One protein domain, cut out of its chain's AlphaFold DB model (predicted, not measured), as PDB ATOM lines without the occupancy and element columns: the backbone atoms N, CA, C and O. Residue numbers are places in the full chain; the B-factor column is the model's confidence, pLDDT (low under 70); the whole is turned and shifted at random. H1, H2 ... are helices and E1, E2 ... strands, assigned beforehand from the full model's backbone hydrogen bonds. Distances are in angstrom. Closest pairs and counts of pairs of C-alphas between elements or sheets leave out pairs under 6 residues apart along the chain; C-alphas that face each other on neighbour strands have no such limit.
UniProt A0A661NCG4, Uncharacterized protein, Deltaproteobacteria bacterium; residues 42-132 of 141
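What this domain is: This is residues 42 to 132 of the 141 residues of an uncharacterized protein of Deltaproteobacteria bacterium (UniProt A0A661NCG4). A twisted sheet of five strands curls round one helix, H1, like an open trough with the helix lying in its hollow, and no named helix covers the sheet's other face. The strands follow one another as a meander, each the antiparallel neighbour of the one before, and a tail of 12 residues with no named element, 121 to 132, ends the printed part. The printed part has 91 residues, with one named helix and five named strands in the order H1 E1 E2 E3 E4 E5 along the chain; the sheet's order is E1 E2 E3 E4 E5, antiparallel throughout, and the class is mixed, helices and strands. The whole is compact, with a radius of gyration of the C-alphas of 12.6 A, and spans 37 by 27 by 18 A.

How they stand to each other: Residues 42 to 43 make a short antiparallel pairing with residues 72 to 73 of E1, residues 67 to 74. H1, residues 47 to 60, is on the sheet, two layers with the helix on one face. The closest C-alphas of H1 and E1 are those of Arg 54 and Ala 67, 5.5 A apart. Every O i to N i+4 pair in H1 is within hydrogen-bond range. E1 and E2, residues 79 to 86, form a hairpin at 162 degrees, with N 72 and O 81 at 2.8 A. E2 and E3, residues 89 to 96, form a hairpin at 164 degrees, with N 84 and O 91 at 2.8 A. E3 and E4, residues 101 to 107, form a hairpin at 170 degrees, with N 94 and O 103 at 2.8 A. The closest C-alphas of H1 and E4 are those of Val 53 and Val 104, 7.0 A apart. E4 and E5, residues 114 to 120, form a hairpin at 161 degrees, with N 104 and O 117 at 2.8 A. The closest C-alphas of H1 and E5 are those of Tyr 60 and Glu 115, 7.1 A apart. The edge strands E1 and E5 are apart.

Where its parts are: H1 runs 20.0 A from C-alpha 47 at (126.126, 141.968, 181.873) to C-alpha 60. E1 and E2 each measure 22.4 A from first to last C-alpha, E3 24.0 A and E4 20.3 A. E5 measures 19.6 A and ends with C-alpha 120 at (138.622, 142.462, 188.957).

The domain as a whole: The two C-alphas farthest apart are those of Val 110 and Pro 125, 38.6 A. The printed part has no cut. The links E1 to E2, E2 to E3 and E3 to E4 are tight, and the links H1 to E1 and E4 to E5 are short. The mean pLDDT of the printed part is 88.5, and residues 123 to 132 are under 70.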
ATOM      1  N   LYS A  42     126.809 125.611 181.547       96.31
ATOM      2  CA  LYS A  42     125.623 126.007 180.772       96.31
ATOM      3  C   LYS A  42     125.792 127.414 180.203       96.31
ATOM      4  O   LYS A  42     126.283 128.285 180.933       96.31
ATOM      5  N   PRO A  43     125.357 127.672 178.955       97.44
ATOM      6  CA  PRO A  43     125.324 129.022 178.410       97.44
ATOM      7  C   PRO A  43     124.539 129.962 179.329       97.44
ATOM      8  O   PRO A  43     123.428 129.644 179.763       97.44
ATOM      9  N   LYS A  44     125.105 131.124 179.657       97.06
ATOM     10  CA  LYS A  44     124.445 132.114 180.516       97.06
ATOM     11  C   LYS A  44     124.897 133.529 180.182       97.06
ATOM     12  O   LYS A  44     126.057 133.776 179.893       97.06
ATOM     13  N   LYS A  45     123.982 134.495 180.259       95.31
ATOM     14  CA  LYS A  45     124.319 135.916 180.095       95.31
ATOM     15  C   LYS A  45     124.861 136.492 181.410       95.31
ATOM     16  O   LYS A  45     124.336 136.193 182.480       95.31
ATOM     17  N   ASN A  46     125.875 137.346 181.310       94.62
ATOM     18  CA  ASN A  46     126.382 138.164 182.410       94.62
ATOM     19  C   ASN A  46     126.703 139.562 181.863       94.62
ATOM     20  O   ASN A  46     127.520 139.697 180.953       94.62
ATOM     21  N   THR A  47     126.003 140.584 182.354       93.56
ATOM     22  CA  THR A  47     126.126 141.968 181.873       93.56
ATOM     23  C   THR A  47     127.462 142.595 182.254       93.56
ATOM     24  O   THR A  47     128.048 143.286 181.427       93.56
ATOM     25  N   ILE A  48     127.981 142.284 183.444       93.19
ATOM     26  CA  ILE A  48     129.279 142.771 183.924       93.19
ATOM     27  C   ILE A  48     130.397 142.235 183.031       93.19
ATOM     28  O   ILE A  48     131.164 143.011 182.472       93.19
ATOM     29  N   LEU A  49     130.440 140.920 182.802       95.62
ATOM     30  CA  LEU A  49     131.477 140.320 181.953       95.62
ATOM     31  C   LEU A  49     131.380 140.796 180.496       95.62
ATOM     32  O   LEU A  49     132.396 140.993 179.839       95.62
ATOM     33  N   ARG A  50     130.167 141.058 179.993       95.38
ATOM     34  CA  ARG A  50     129.980 141.693 178.678       95.38
ATOM     35  C   ARG A  50     130.546 143.112 178.633       95.38
ATOM     36  O   ARG A  50     131.124 143.483 177.617       95.38
ATOM     37  N   ALA A  51     130.376 143.897 179.696       93.38
ATOM     38  CA  ALA A  51     130.949 145.237 179.792       93.38
ATOM     39  C   ALA A  51     132.483 145.187 179.851       93.38
ATOM     40  O   ALA A  51     133.130 145.941 179.132       93.38
ATOM     41  N   VAL A  52     133.053 144.243 180.610       95.06
ATOM     42  CA  VAL A  52     134.505 143.997 180.656       95.06
ATOM     43  C   VAL A  52     135.059 143.687 179.267       95.06
ATOM     44  O   VAL A  52     136.005 144.336 178.835       95.06
ATOM     45  N   VAL A  53     134.437 142.757 178.532       95.12
ATOM     46  CA  VAL A  53     134.871 142.402 177.168       95.12
ATOM     47  C   VAL A  53     134.830 143.608 176.232       95.12
ATOM     48  O   VAL A  53     135.772 143.822 175.473       95.12
ATOM     49  N   ARG A  54     133.767 144.420 176.291       93.75
ATOM     50  CA  ARG A  54     133.669 145.640 175.476       93.75
ATOM     51  C   ARG A  54     134.753 146.646 175.838       93.75
ATOM     52  O   ARG A  54     135.424 147.131 174.941       93.75
ATOM     53  N   GLY A  55     134.959 146.913 177.128       92.62
ATOM     54  CA  GLY A  55     135.996 147.835 177.589       92.62
ATOM     55  C   GLY A  55     137.401 147.391 177.178       92.62
ATOM     56  O   GLY A  55     138.187 148.212 176.713       92.62
ATOM     57  N   ALA A  56     137.698 146.092 177.280       93.56
ATOM     58  CA  ALA A  56     138.968 145.535 176.825       93.56
ATOM     59  C   ALA A  56     139.136 145.680 175.303       93.56
ATOM     60  O   ALA A  56     140.167 146.170 174.853       93.56
ATOM     61  N   ALA A  57     138.117 145.330 174.514       92.69
ATOM     62  CA  ALA A  57     138.171 145.472 173.061       92.69
ATOM     63  C   ALA A  57     138.352 146.934 172.628       92.69
ATOM     64  O   ALA A  57     139.237 147.216 171.834       92.69
ATOM     65  N   THR A  58     137.598 147.875 173.200       91.56
ATOM     66  CA  THR A  58     137.739 149.307 172.889       91.56
ATOM     67  C   THR A  58     139.126 149.854 173.237       91.56
ATOM     68  O   THR A  58     139.597 150.772 172.575       91.56
ATOM     69  N   ARG A  59     139.774 149.326 174.283       90.69
ATOM     70  CA  ARG A  59     141.084 149.813 174.735       90.69
ATOM     71  C   ARG A  59     142.261 149.219 173.964       90.69
ATOM     72  O   ARG A  59     143.247 149.920 173.768       90.69
ATOM     73  N   TYR A  60     142.186 147.939 173.611       90.12
ATOM     74  CA  TYR A  60     143.325 147.177 173.080       90.12
ATOM     75  C   TYR A  60     143.169 146.772 171.610       90.12
ATOM     76  O   TYR A  60     144.121 146.295 170.999       90.12
ATOM     77  N   LEU A  61     141.982 146.957 171.036       88.94
ATOM     78  CA  LEU A  61     141.714 146.825 169.608       88.94
ATOM     79  C   LEU A  61     141.253 148.187 169.064       88.94
ATOM     80  O   LEU A  61     141.417 149.223 169.705       88.94
ATOM     81  N   ASP A  62     140.666 148.183 167.872       83.94
ATOM     82  CA  ASP A  62     140.066 149.376 167.287       83.94
ATOM     83  C   ASP A  62     138.766 149.769 168.040       83.94
ATOM     84  O   ASP A  62     137.878 148.924 168.209       83.94
ATOM     85  N   PRO A  63     138.603 151.036 168.473       83.62
ATOM     86  CA  PRO A  63     137.409 151.506 169.182       83.62
ATOM     87  C   PRO A  63     136.083 151.334 168.426       83.62
ATOM     88  O   PRO A  63     135.027 151.268 169.056       83.62
ATOM     89  N   SER A  64     136.115 151.261 167.092       87.00
ATOM     90  CA  SER A  64     134.939 151.022 166.248       87.00
ATOM     91  C   SER A  64     134.468 149.564 166.272       87.00
ATOM     92  O   SER A  64     133.331 149.262 165.894       87.00
ATOM     93  N   VAL A  65     135.309 148.640 166.749       88.38
ATOM     94  CA  VAL A  65     134.994 147.216 166.764       88.38
ATOM     95  C   VAL A  65     133.992 146.896 167.868       88.38
ATOM     96  O   VAL A  65     134.223 147.069 169.066       88.38
ATOM     97  N   ARG A  66     132.868 146.308 167.459       92.19
ATOM     98  CA  ARG A  66     131.875 145.767 168.383       92.19
ATOM     99  C   ARG A  66     132.286 144.375 168.860       92.19
ATOM    100  O   ARG A  66     132.311 143.429 168.075       92.19
ATOM    101  N   ALA A  67     132.534 144.245 170.162       94.56
ATOM    102  CA  ALA A  67     132.830 142.963 170.791       94.56
ATOM    103  C   ALA A  67     131.575 142.254 171.329       94.56
ATOM    104  O   ALA A  67     130.723 142.836 172.016       94.56
ATOM    105  N   GLU A  68     131.499 140.957 171.050       95.81
ATOM    106  CA  GLU A  68     130.484 140.019 171.510       95.81
ATOM    107  C   GLU A  68     131.139 138.864 172.266       95.81
ATOM    108  O   GLU A  68     132.294 138.522 172.031       95.81
ATOM    109  N   VAL A  69     130.389 138.249 173.182       97.38
ATOM    110  CA  VAL A  69     130.882 137.120 173.979       97.38
ATOM    111  C   VAL A  69     129.789 136.082 174.216       97.38
ATOM    112  O   VAL A  69     128.651 136.416 174.589       97.38
ATOM    113  N   ALA A  70     130.155 134.820 174.003       97.44
ATOM    114  CA  ALA A  70     129.359 133.643 174.322       97.44
ATOM    115  C   ALA A  70     129.875 133.043 175.634       97.44
ATOM    116  O   ALA A  70     130.953 132.463 175.678       97.44
ATOM    117  N   LEU A  71     129.117 133.234 176.713       97.75
ATOM    118  CA  LEU A  71     129.532 132.872 178.067       97.75
ATOM    119  C   LEU A  71     128.898 131.557 178.512       97.75
ATOM    120  O   LEU A  71     127.688 131.359 178.380       97.75
ATOM    121  N   ILE A  72     129.712 130.719 179.137       97.75
ATOM    122  CA  ILE A  72     129.342 129.479 179.802       97.75
ATOM    123  C   ILE A  72     129.666 129.635 181.289       97.75
ATOM    124  O   ILE A  72     130.747 130.096 181.660       97.75
ATOM    125  N   ARG A  73     128.719 129.263 182.157       97.69
ATOM    126  CA  ARG A  73     128.922 129.239 183.611       97.69
ATOM    127  C   ARG A  73     129.022 127.807 184.111       97.69
ATOM    128  O   ARG A  73     128.082 127.030 183.944       97.69
ATOM    129  N   ILE A  74     130.095 127.511 184.833       97.31
ATOM    130  CA  ILE A  74     130.292 126.269 185.579       97.31
ATOM    131  C   ILE A  74     129.961 126.547 187.045       97.31
ATOM    132  O   ILE A  74     130.791 127.007 187.831       97.31
ATOM    133  N   ARG A  75     128.701 126.288 187.420       95.31
ATOM    134  CA  ARG A  75     128.143 126.703 188.722       95.31
ATOM    135  C   ARG A  75     128.931 126.156 189.915       95.31
ATOM    136  O   ARG A  75     129.142 126.897 190.864       95.31
ATOM    137  N   LYS A  76     129.369 124.892 189.853       95.44
ATOM    138  CA  LYS A  76     130.096 124.211 190.943       95.44
ATOM    139  C   LYS A  76     131.369 124.952 191.368       95.44
ATOM    140  O   LYS A  76     131.716 124.924 192.540       95.44
ATOM    141  N   HIS A  77     132.038 125.602 190.420       95.69
ATOM    142  CA  HIS A  77     133.317 126.279 190.652       95.69
ATOM    143  C   HIS A  77     133.192 127.804 190.691       95.69
ATOM    144  O   HIS A  77     134.200 128.487 190.812       95.69
ATOM    145  N   GLY A  78     131.979 128.353 190.536       95.62
ATOM    146  CA  GLY A  78     131.796 129.796 190.352       95.62
ATOM    147  C   GLY A  78     132.578 130.344 189.150       95.62
ATOM    148  O   GLY A  78     132.923 131.520 189.124       95.62
ATOM    149  N   MET A  79     132.892 129.489 188.172       96.81
ATOM    150  CA  MET A  79     133.726 129.834 187.026       96.81
ATOM    151  C   MET A  79     132.848 130.238 185.845       96.81
ATOM    152  O   MET A  79     131.818 129.618 185.561       96.81
ATOM    153  N   TRP A  80     133.291 131.258 185.131       97.81
ATOM    154  CA  TRP A  80     132.783 131.655 183.832       97.81
ATOM    155  C   TRP A  80     133.909 131.550 182.819       97.81
ATOM    156  O   TRP A  80     135.040 131.941 183.104       97.81
ATOM    157  N   HIS A  81     133.586 131.055 181.633       97.44
ATOM    158  CA  HIS A  81     134.473 131.152 180.485       97.44
ATOM    159  C   HIS A  81     133.676 131.456 179.221       97.44
ATOM    160  O   HIS A  81     132.450 131.313 179.203       97.44
ATOM    161  N   GLY A  82     134.345 131.897 178.165       96.25
ATOM    162  CA  GLY A  82     133.663 132.147 176.909       96.25
ATOM    163  C   GLY A  82     134.573 132.607 175.793       96.25
ATOM    164  O   GLY A  82     135.639 133.155 176.046       96.25
ATOM    165  N   ALA A  83     134.093 132.422 174.569       96.56
ATOM    166  CA  ALA A  83     134.737 132.937 173.374       96.56
ATOM    167  C   ALA A  83     134.272 134.373 173.101       96.56
ATOM    168  O   ALA A  83     133.075 134.685 173.190       96.56
ATOM    169  N   ILE A  84     135.226 135.233 172.762       97.25
ATOM    170  CA  ILE A  84     135.037 136.620 172.353       97.25
ATOM    171  C   ILE A  84     135.179 136.698 170.836       97.25
ATOM    172  O   ILE A  84     136.110 136.146 170.251       97.25
ATOM    173  N   ARG A  85     134.274 137.442 170.200       96.50
ATOM    174  CA  ARG A  85     134.362 137.808 168.787       96.50
ATOM    175  C   ARG A  85     134.245 139.318 168.662       96.50
ATOM    176  O   ARG A  85     133.269 139.899 169.134       96.50
ATOM    177  N   ALA A  86     135.226 139.947 168.034       93.94
ATOM    178  CA  ALA A  86     135.304 141.392 167.885       93.94
ATOM    179  C   ALA A  86     135.765 141.708 166.455       93.94
ATOM    180  O   ALA A  86     136.952 141.838 166.182       93.94
ATOM    181  N   GLY A  87     134.825 141.759 165.507       90.06
ATOM    182  CA  GLY A  87     135.162 141.865 164.082       90.06
ATOM    183  C   GLY A  87     136.006 140.673 163.610       90.06
ATOM    184  O   GLY A  87     135.587 139.527 163.768       90.06
ATOM    185  N   ALA A  88     137.191 140.954 163.056       90.44
ATOM    186  CA  ALA A  88     138.185 139.950 162.660       90.44
ATOM    187  C   ALA A  88     139.081 139.474 163.825       90.44
ATOM    188  O   ALA A  88     139.936 138.611 163.630       90.44
ATOM    189  N   HIS A  89     138.912 140.045 165.019       93.44
ATOM    190  CA  HIS A  89     139.652 139.683 166.222       93.44
ATOM    191  C   HIS A  89     138.896 138.607 167.011       93.44
ATOM    192  O   HIS A  89     137.660 138.597 167.076       93.44
ATOM    193  N   GLY A  90     139.655 137.710 167.632       94.31
ATOM    194  CA  GLY A  90     139.139 136.642 168.487       94.31
ATOM    195  C   GLY A  90     139.672 136.773 169.903       94.31
ATOM    196  O   GLY A  90     140.562 137.578 170.171       94.31
ATOM    197  N   GLY A  91     139.151 135.978 170.823       95.56
ATOM    198  CA  GLY A  91     139.652 135.985 172.185       95.56
ATOM    199  C   GLY A  91     138.879 135.073 173.110       95.56
ATOM    200  O   GLY A  91     137.889 134.459 172.718       95.56
ATOM    201  N   ASP A  92     139.306 135.057 174.362       96.62
ATOM    202  CA  ASP A  92     138.715 134.239 175.411       96.62
ATOM    203  C   ASP A  92     138.584 135.062 176.689       96.62
ATOM    204  O   ASP A  92     139.417 135.925 176.976       96.62
ATOM    205  N   ILE A  93     137.551 134.785 177.477       97.75
ATOM    206  CA  ILE A  93     137.404 135.310 178.834       97.75
ATOM    207  C   ILE A  93     137.353 134.162 179.833       97.75
ATOM    208  O   ILE A  93     136.683 133.160 179.592       97.75
ATOM    209  N   PHE A  94     137.993 134.357 180.982       97.56
ATOM    210  CA  PHE A  94     137.898 133.527 182.177       97.56
ATOM    211  C   PHE A  94     137.549 134.417 183.366       97.56
ATOM    212  O   PHE A  94     138.030 135.544 183.450       97.56
ATOM    213  N   TYR A  95     136.716 133.943 184.289       97.62
ATOM    214  CA  TYR A  95     136.392 134.678 185.511       97.62
ATOM    215  C   TYR A  95     135.985 133.729 186.639       97.62
ATOM    216  O   TYR A  95     135.169 132.831 186.428       97.62
ATOM    217  N   PHE A  96     136.516 133.949 187.839       97.00
ATOM    218  CA  PHE A  96     136.214 133.176 189.039       97.00
ATOM    219  C   PHE A  96     135.510 134.054 190.076       97.00
ATOM    220  O   PHE A  96     136.069 135.019 190.588       97.00
ATOM    221  N   GLU A  97     134.275 133.686 190.419       95.00
ATOM    222  CA  GLU A  97     133.434 134.430 191.366       95.00
ATOM    223  C   GLU A  97     134.043 134.502 192.772       95.00
ATOM    224  O   GLU A  97     133.831 135.493 193.458       95.00
ATOM    225  N   SER A  98     134.793 133.481 193.205       92.50
ATOM    226  CA  SER A  98     135.350 133.418 194.564       92.50
ATOM    227  C   SER A  98     136.438 134.456 194.836       92.50
ATOM    228  O   SER A  98     136.566 134.908 195.966       92.50
ATOM    229  N   SER A  99     137.231 134.804 193.820       92.81
ATOM    230  CA  SER A  99     138.305 135.805 193.915       92.81
ATOM    231  C   SER A  99     137.962 137.121 193.226       92.81
ATOM    232  O   SER A  99     138.739 138.075 193.290       92.81
ATOM    233  N   GLU A 100     136.804 137.170 192.562       94.88
ATOM    234  CA  GLU A 100     136.359 138.279 191.718       94.88
ATOM    235  C   GLU A 100     137.379 138.658 190.638       94.88
ATOM    236  O   GLU A 100     137.392 139.793 190.162       94.88
ATOM    237  N   MET A 101     138.233 137.713 190.243       95.56
ATOM    238  CA  MET A 101     139.276 137.903 189.242       95.56
ATOM    239  C   MET A 101     138.898 137.245 187.925       95.56
ATOM    240  O   MET A 101     138.296 136.171 187.887       95.56
ATOM    241  N   GLY A 102     139.318 137.863 186.830       96.62
ATOM    242  CA  GLY A 102     139.227 137.280 185.506       96.62
ATOM    243  C   GLY A 102     140.375 137.684 184.602       96.62
ATOM    244  O   GLY A 102     141.174 138.555 184.933       96.62
ATOM    245  N   LEU A 103     140.436 137.033 183.449       97.31
ATOM    246  CA  LEU A 103     141.370 137.313 182.372       97.31
ATOM    247  C   LEU A 103     140.581 137.421 181.074       97.31
ATOM    248  O   LEU A 103     139.787 136.538 180.757       97.31
ATOM    249  N   VAL A 104     140.814 138.488 180.325       97.12
ATOM    250  CA  VAL A 104     140.459 138.591 178.913       97.12
ATOM    251  C   VAL A 104     141.734 138.405 178.101       97.12
ATOM    252  O   VAL A 104     142.751 139.023 178.399       97.12
ATOM    253  N   SER A 105     141.673 137.572 177.073       95.94
ATOM    254  CA  SER A 105     142.698 137.477 176.038       95.94
ATOM    255  C   SER A 105     142.100 137.939 174.715       95.94
ATOM    256  O   SER A 105     140.999 137.518 174.362       95.94
ATOM    257  N   LEU A 106     142.787 138.824 173.997       95.19
ATOM    258  CA  LEU A 106     142.348 139.352 172.705       95.19
ATOM    259  C   LEU A 106     143.450 139.144 171.677       95.19
ATOM    260  O   LEU A 106     144.530 139.708 171.788       95.19
ATOM    261  N   SER A 107     143.166 138.331 170.671       92.44
ATOM    262  CA  SER A 107     144.058 138.073 169.547       92.44
ATOM    263  C   SER A 107     143.773 139.065 168.426       92.44
ATOM    264  O   SER A 107     142.688 139.058 167.834       92.44
ATOM    265  N   SER A 108     144.754 139.906 168.106       89.62
ATOM    266  CA  SER A 108     144.646 140.838 166.990       89.62
ATOM    267  C   SER A 108     145.021 140.160 165.671       89.62
ATOM    268  O   SER A 108     146.141 139.683 165.504       89.62
ATOM    269  N   SER A 109     144.107 140.148 164.696       85.06
ATOM    270  CA  SER A 109     144.391 139.648 163.345       85.06
ATOM    271  C   SER A 109     145.392 140.519 162.577       85.06
ATOM    272  O   SER A 109     146.064 140.012 161.681       85.06
ATOM    273  N   VAL A 110     145.523 141.797 162.953       85.06
ATOM    274  CA  VAL A 110     146.424 142.767 162.315       85.06
ATOM    275  C   VAL A 110     147.838 142.635 162.870       85.06
ATOM    276  O   VAL A 110     148.778 142.410 162.115       85.06
ATOM    277  N   THR A 111     148.000 142.727 164.193       87.31
ATOM    278  CA  THR A 111     149.332 142.711 164.824       87.31
ATOM    279  C   THR A 111     149.843 141.303 165.109       87.31
ATOM    280  O   THR A 111     151.010 141.148 165.456       87.31
ATOM    281  N   ARG A 112     148.985 140.276 164.987       88.56
ATOM    282  CA  ARG A 112     149.269 138.872 165.350       88.56
ATOM    283  C   ARG A 112     149.696 138.686 166.813       88.56
ATOM    284  O   ARG A 112     150.245 137.645 167.162       88.56
ATOM    285  N   ARG A 113     149.422 139.674 167.671       89.81
ATOM    286  CA  ARG A 113     149.692 139.629 169.112       89.81
ATOM    287  C   ARG A 113     148.435 139.262 169.891       89.81
ATOM    288  O   ARG A 113     147.315 139.500 169.429       89.81
ATOM    289  N   VAL A 114     148.648 138.694 171.073       92.44
ATOM    290  CA  VAL A 114     147.593 138.441 172.054       92.44
ATOM    291  C   VAL A 114     147.781 139.409 173.210       92.44
ATOM    292  O   VAL A 114     148.817 139.398 173.867       92.44
ATOM    293  N   GLU A 115     146.770 140.231 173.452       93.69
ATOM    294  CA  GLU A 115     146.715 141.120 174.605       93.69
ATOM    295  C   GLU A 115     146.043 140.394 175.767       93.69
ATOM    296  O   GLU A 115     144.952 139.834 175.610       93.69
ATOM    297  N   TYR A 116     146.686 140.413 176.931       94.38
ATOM    298  CA  TYR A 116     146.191 139.786 178.152       94.38
ATOM    299  C   TYR A 116     145.794 140.857 179.161       94.38
ATOM    300  O   TYR A 116     146.611 141.655 179.611       94.38
ATOM    301  N   VAL A 117     144.521 140.860 179.542       93.50
ATOM    302  CA  VAL A 117     143.940 141.836 180.462       93.50
ATOM    303  C   VAL A 117     143.361 141.089 181.648       93.50
ATOM    304  O   VAL A 117     142.227 140.601 181.605       93.50
ATOM    305  N   ARG A 118     144.137 140.987 182.728       94.19
ATOM    306  CA  ARG A 118     143.581 140.571 184.017       94.19
ATOM    307  C   ARG A 118     142.638 141.672 184.510       94.19
ATOM    308  O   ARG A 118     142.826 142.844 184.207       94.19
ATOM    309  N   PHE A 119     141.585 141.325 185.226       93.69
ATOM    310  CA  PHE A 119     140.651 142.304 185.768       93.69
ATOM    311  C   PHE A 119     140.060 141.813 187.079       93.69
ATOM    312  O   PHE A 119     140.016 140.609 187.342       93.69
ATOM    313  N   ARG A 120     139.563 142.756 187.878       93.06
ATOM    314  CA  ARG A 120     138.622 142.462 188.957       93.06
ATOM    315  C   ARG A 120     137.233 142.963 188.596       93.06
ATOM    316  O   ARG A 120     137.098 144.006 187.960       93.06
ATOM    317  N   ALA A 121     136.210 142.207 188.977       87.38
ATOM    318  CA  ALA A 121     134.818 142.573 188.755       87.38
ATOM    319  C   ALA A 121     133.962 142.177 189.959       87.38
ATOM    320  O   ALA A 121     133.331 141.123 189.971       87.38
ATOM    321  N   ALA A 122     133.918 143.048 190.963       76.38
ATOM    322  CA  ALA A 122     133.051 142.851 192.114       76.38
ATOM    323  C   ALA A 122     131.577 143.080 191.754       76.38
ATOM    324  O   ALA A 122     131.234 143.921 190.910       76.38
ATOM    325  N   LYS A 123     130.672 142.374 192.441       61.34
ATOM    326  CA  LYS A 123     129.251 142.750 192.449       61.34
ATOM    327  C   LYS A 123     129.087 144.027 193.274       61.34
ATOM    328  O   LYS A 123     128.860 143.970 194.474       61.34
ATOM    329  N   SER A 124     129.181 145.179 192.624       41.97
ATOM    330  CA  SER A 124     128.804 146.454 193.235       41.97
ATOM    331  C   SER A 124     127.281 146.650 193.149       41.97
ATOM    332  O   SER A 124     126.723 146.458 192.061       41.97
ATOM    333  N   PRO A 125     126.599 147.076 194.231       43.50
ATOM    334  CA  PRO A 125     125.211 147.548 194.182       43.50
ATOM    335  C   PRO A 125     124.995 148.724 193.211       43.50
ATOM    336  O   PRO A 125     123.867 148.973 192.798       43.50
ATOM    337  N   THR A 126     126.066 149.425 192.820       42.06
ATOM    338  CA  THR A 126     126.035 150.712 192.102       42.06
ATOM    339  C   THR A 126     126.731 150.691 190.733       42.06
ATOM    340  O   THR A 126     126.889 151.734 190.108       42.06
ATOM    341  N   GLY A 127     127.116 149.516 190.224       41.56
ATOM    342  CA  GLY A 127     127.783 149.364 188.924       41.56
ATOM    343  C   GLY A 127     129.218 148.856 189.056       41.56
ATOM    344  O   GLY A 127     129.957 149.249 189.956       41.56
ATOM    345  N   ALA A 128     129.587 147.908 188.191       46.75
ATOM    346  CA  ALA A 128     130.864 147.204 188.249       46.75
ATOM    347  C   ALA A 128     132.056 148.157 188.078       46.75
ATOM    348  O   ALA A 128     132.130 148.897 187.099       46.75
ATOM    349  N   VAL A 129     133.011 148.083 189.003       46.78
ATOM    350  CA  VAL A 129     134.309 148.749 188.878       46.78
ATOM    351  C   VAL A 129     135.246 147.797 188.143       46.78
ATOM    352  O   VAL A 129     135.514 146.701 188.628       46.78
ATOM    353  N   ILE A 130     135.715 148.203 186.961       53.34
ATOM    354  CA  ILE A 130     136.734 147.475 186.202       53.34
ATOM    355  C   ILE A 130     138.086 148.063 186.589       53.34
ATOM    356  O   ILE A 130     138.430 149.163 186.162       53.34
ATOM    357  N   THR A 131     138.867 147.334 187.379       51.06
ATOM    358  CA  THR A 131     140.293 147.623 187.558       51.06
ATOM    359  C   THR A 131     141.091 146.625 186.730       51.06
ATOM    360  O   THR A 131     141.140 145.434 187.037       51.06
ATOM    361  N   ALA A 132     141.680 147.102 185.634       47.34
ATOM    362  CA  ALA A 132     142.709 146.361 184.914       47.34
ATOM    363  C   ALA A 132     144.065 146.662 185.580       47.34
ATOM    364  O   ALA A 132     144.381 147.842 185.749       47.34
TER     365      ALA A 132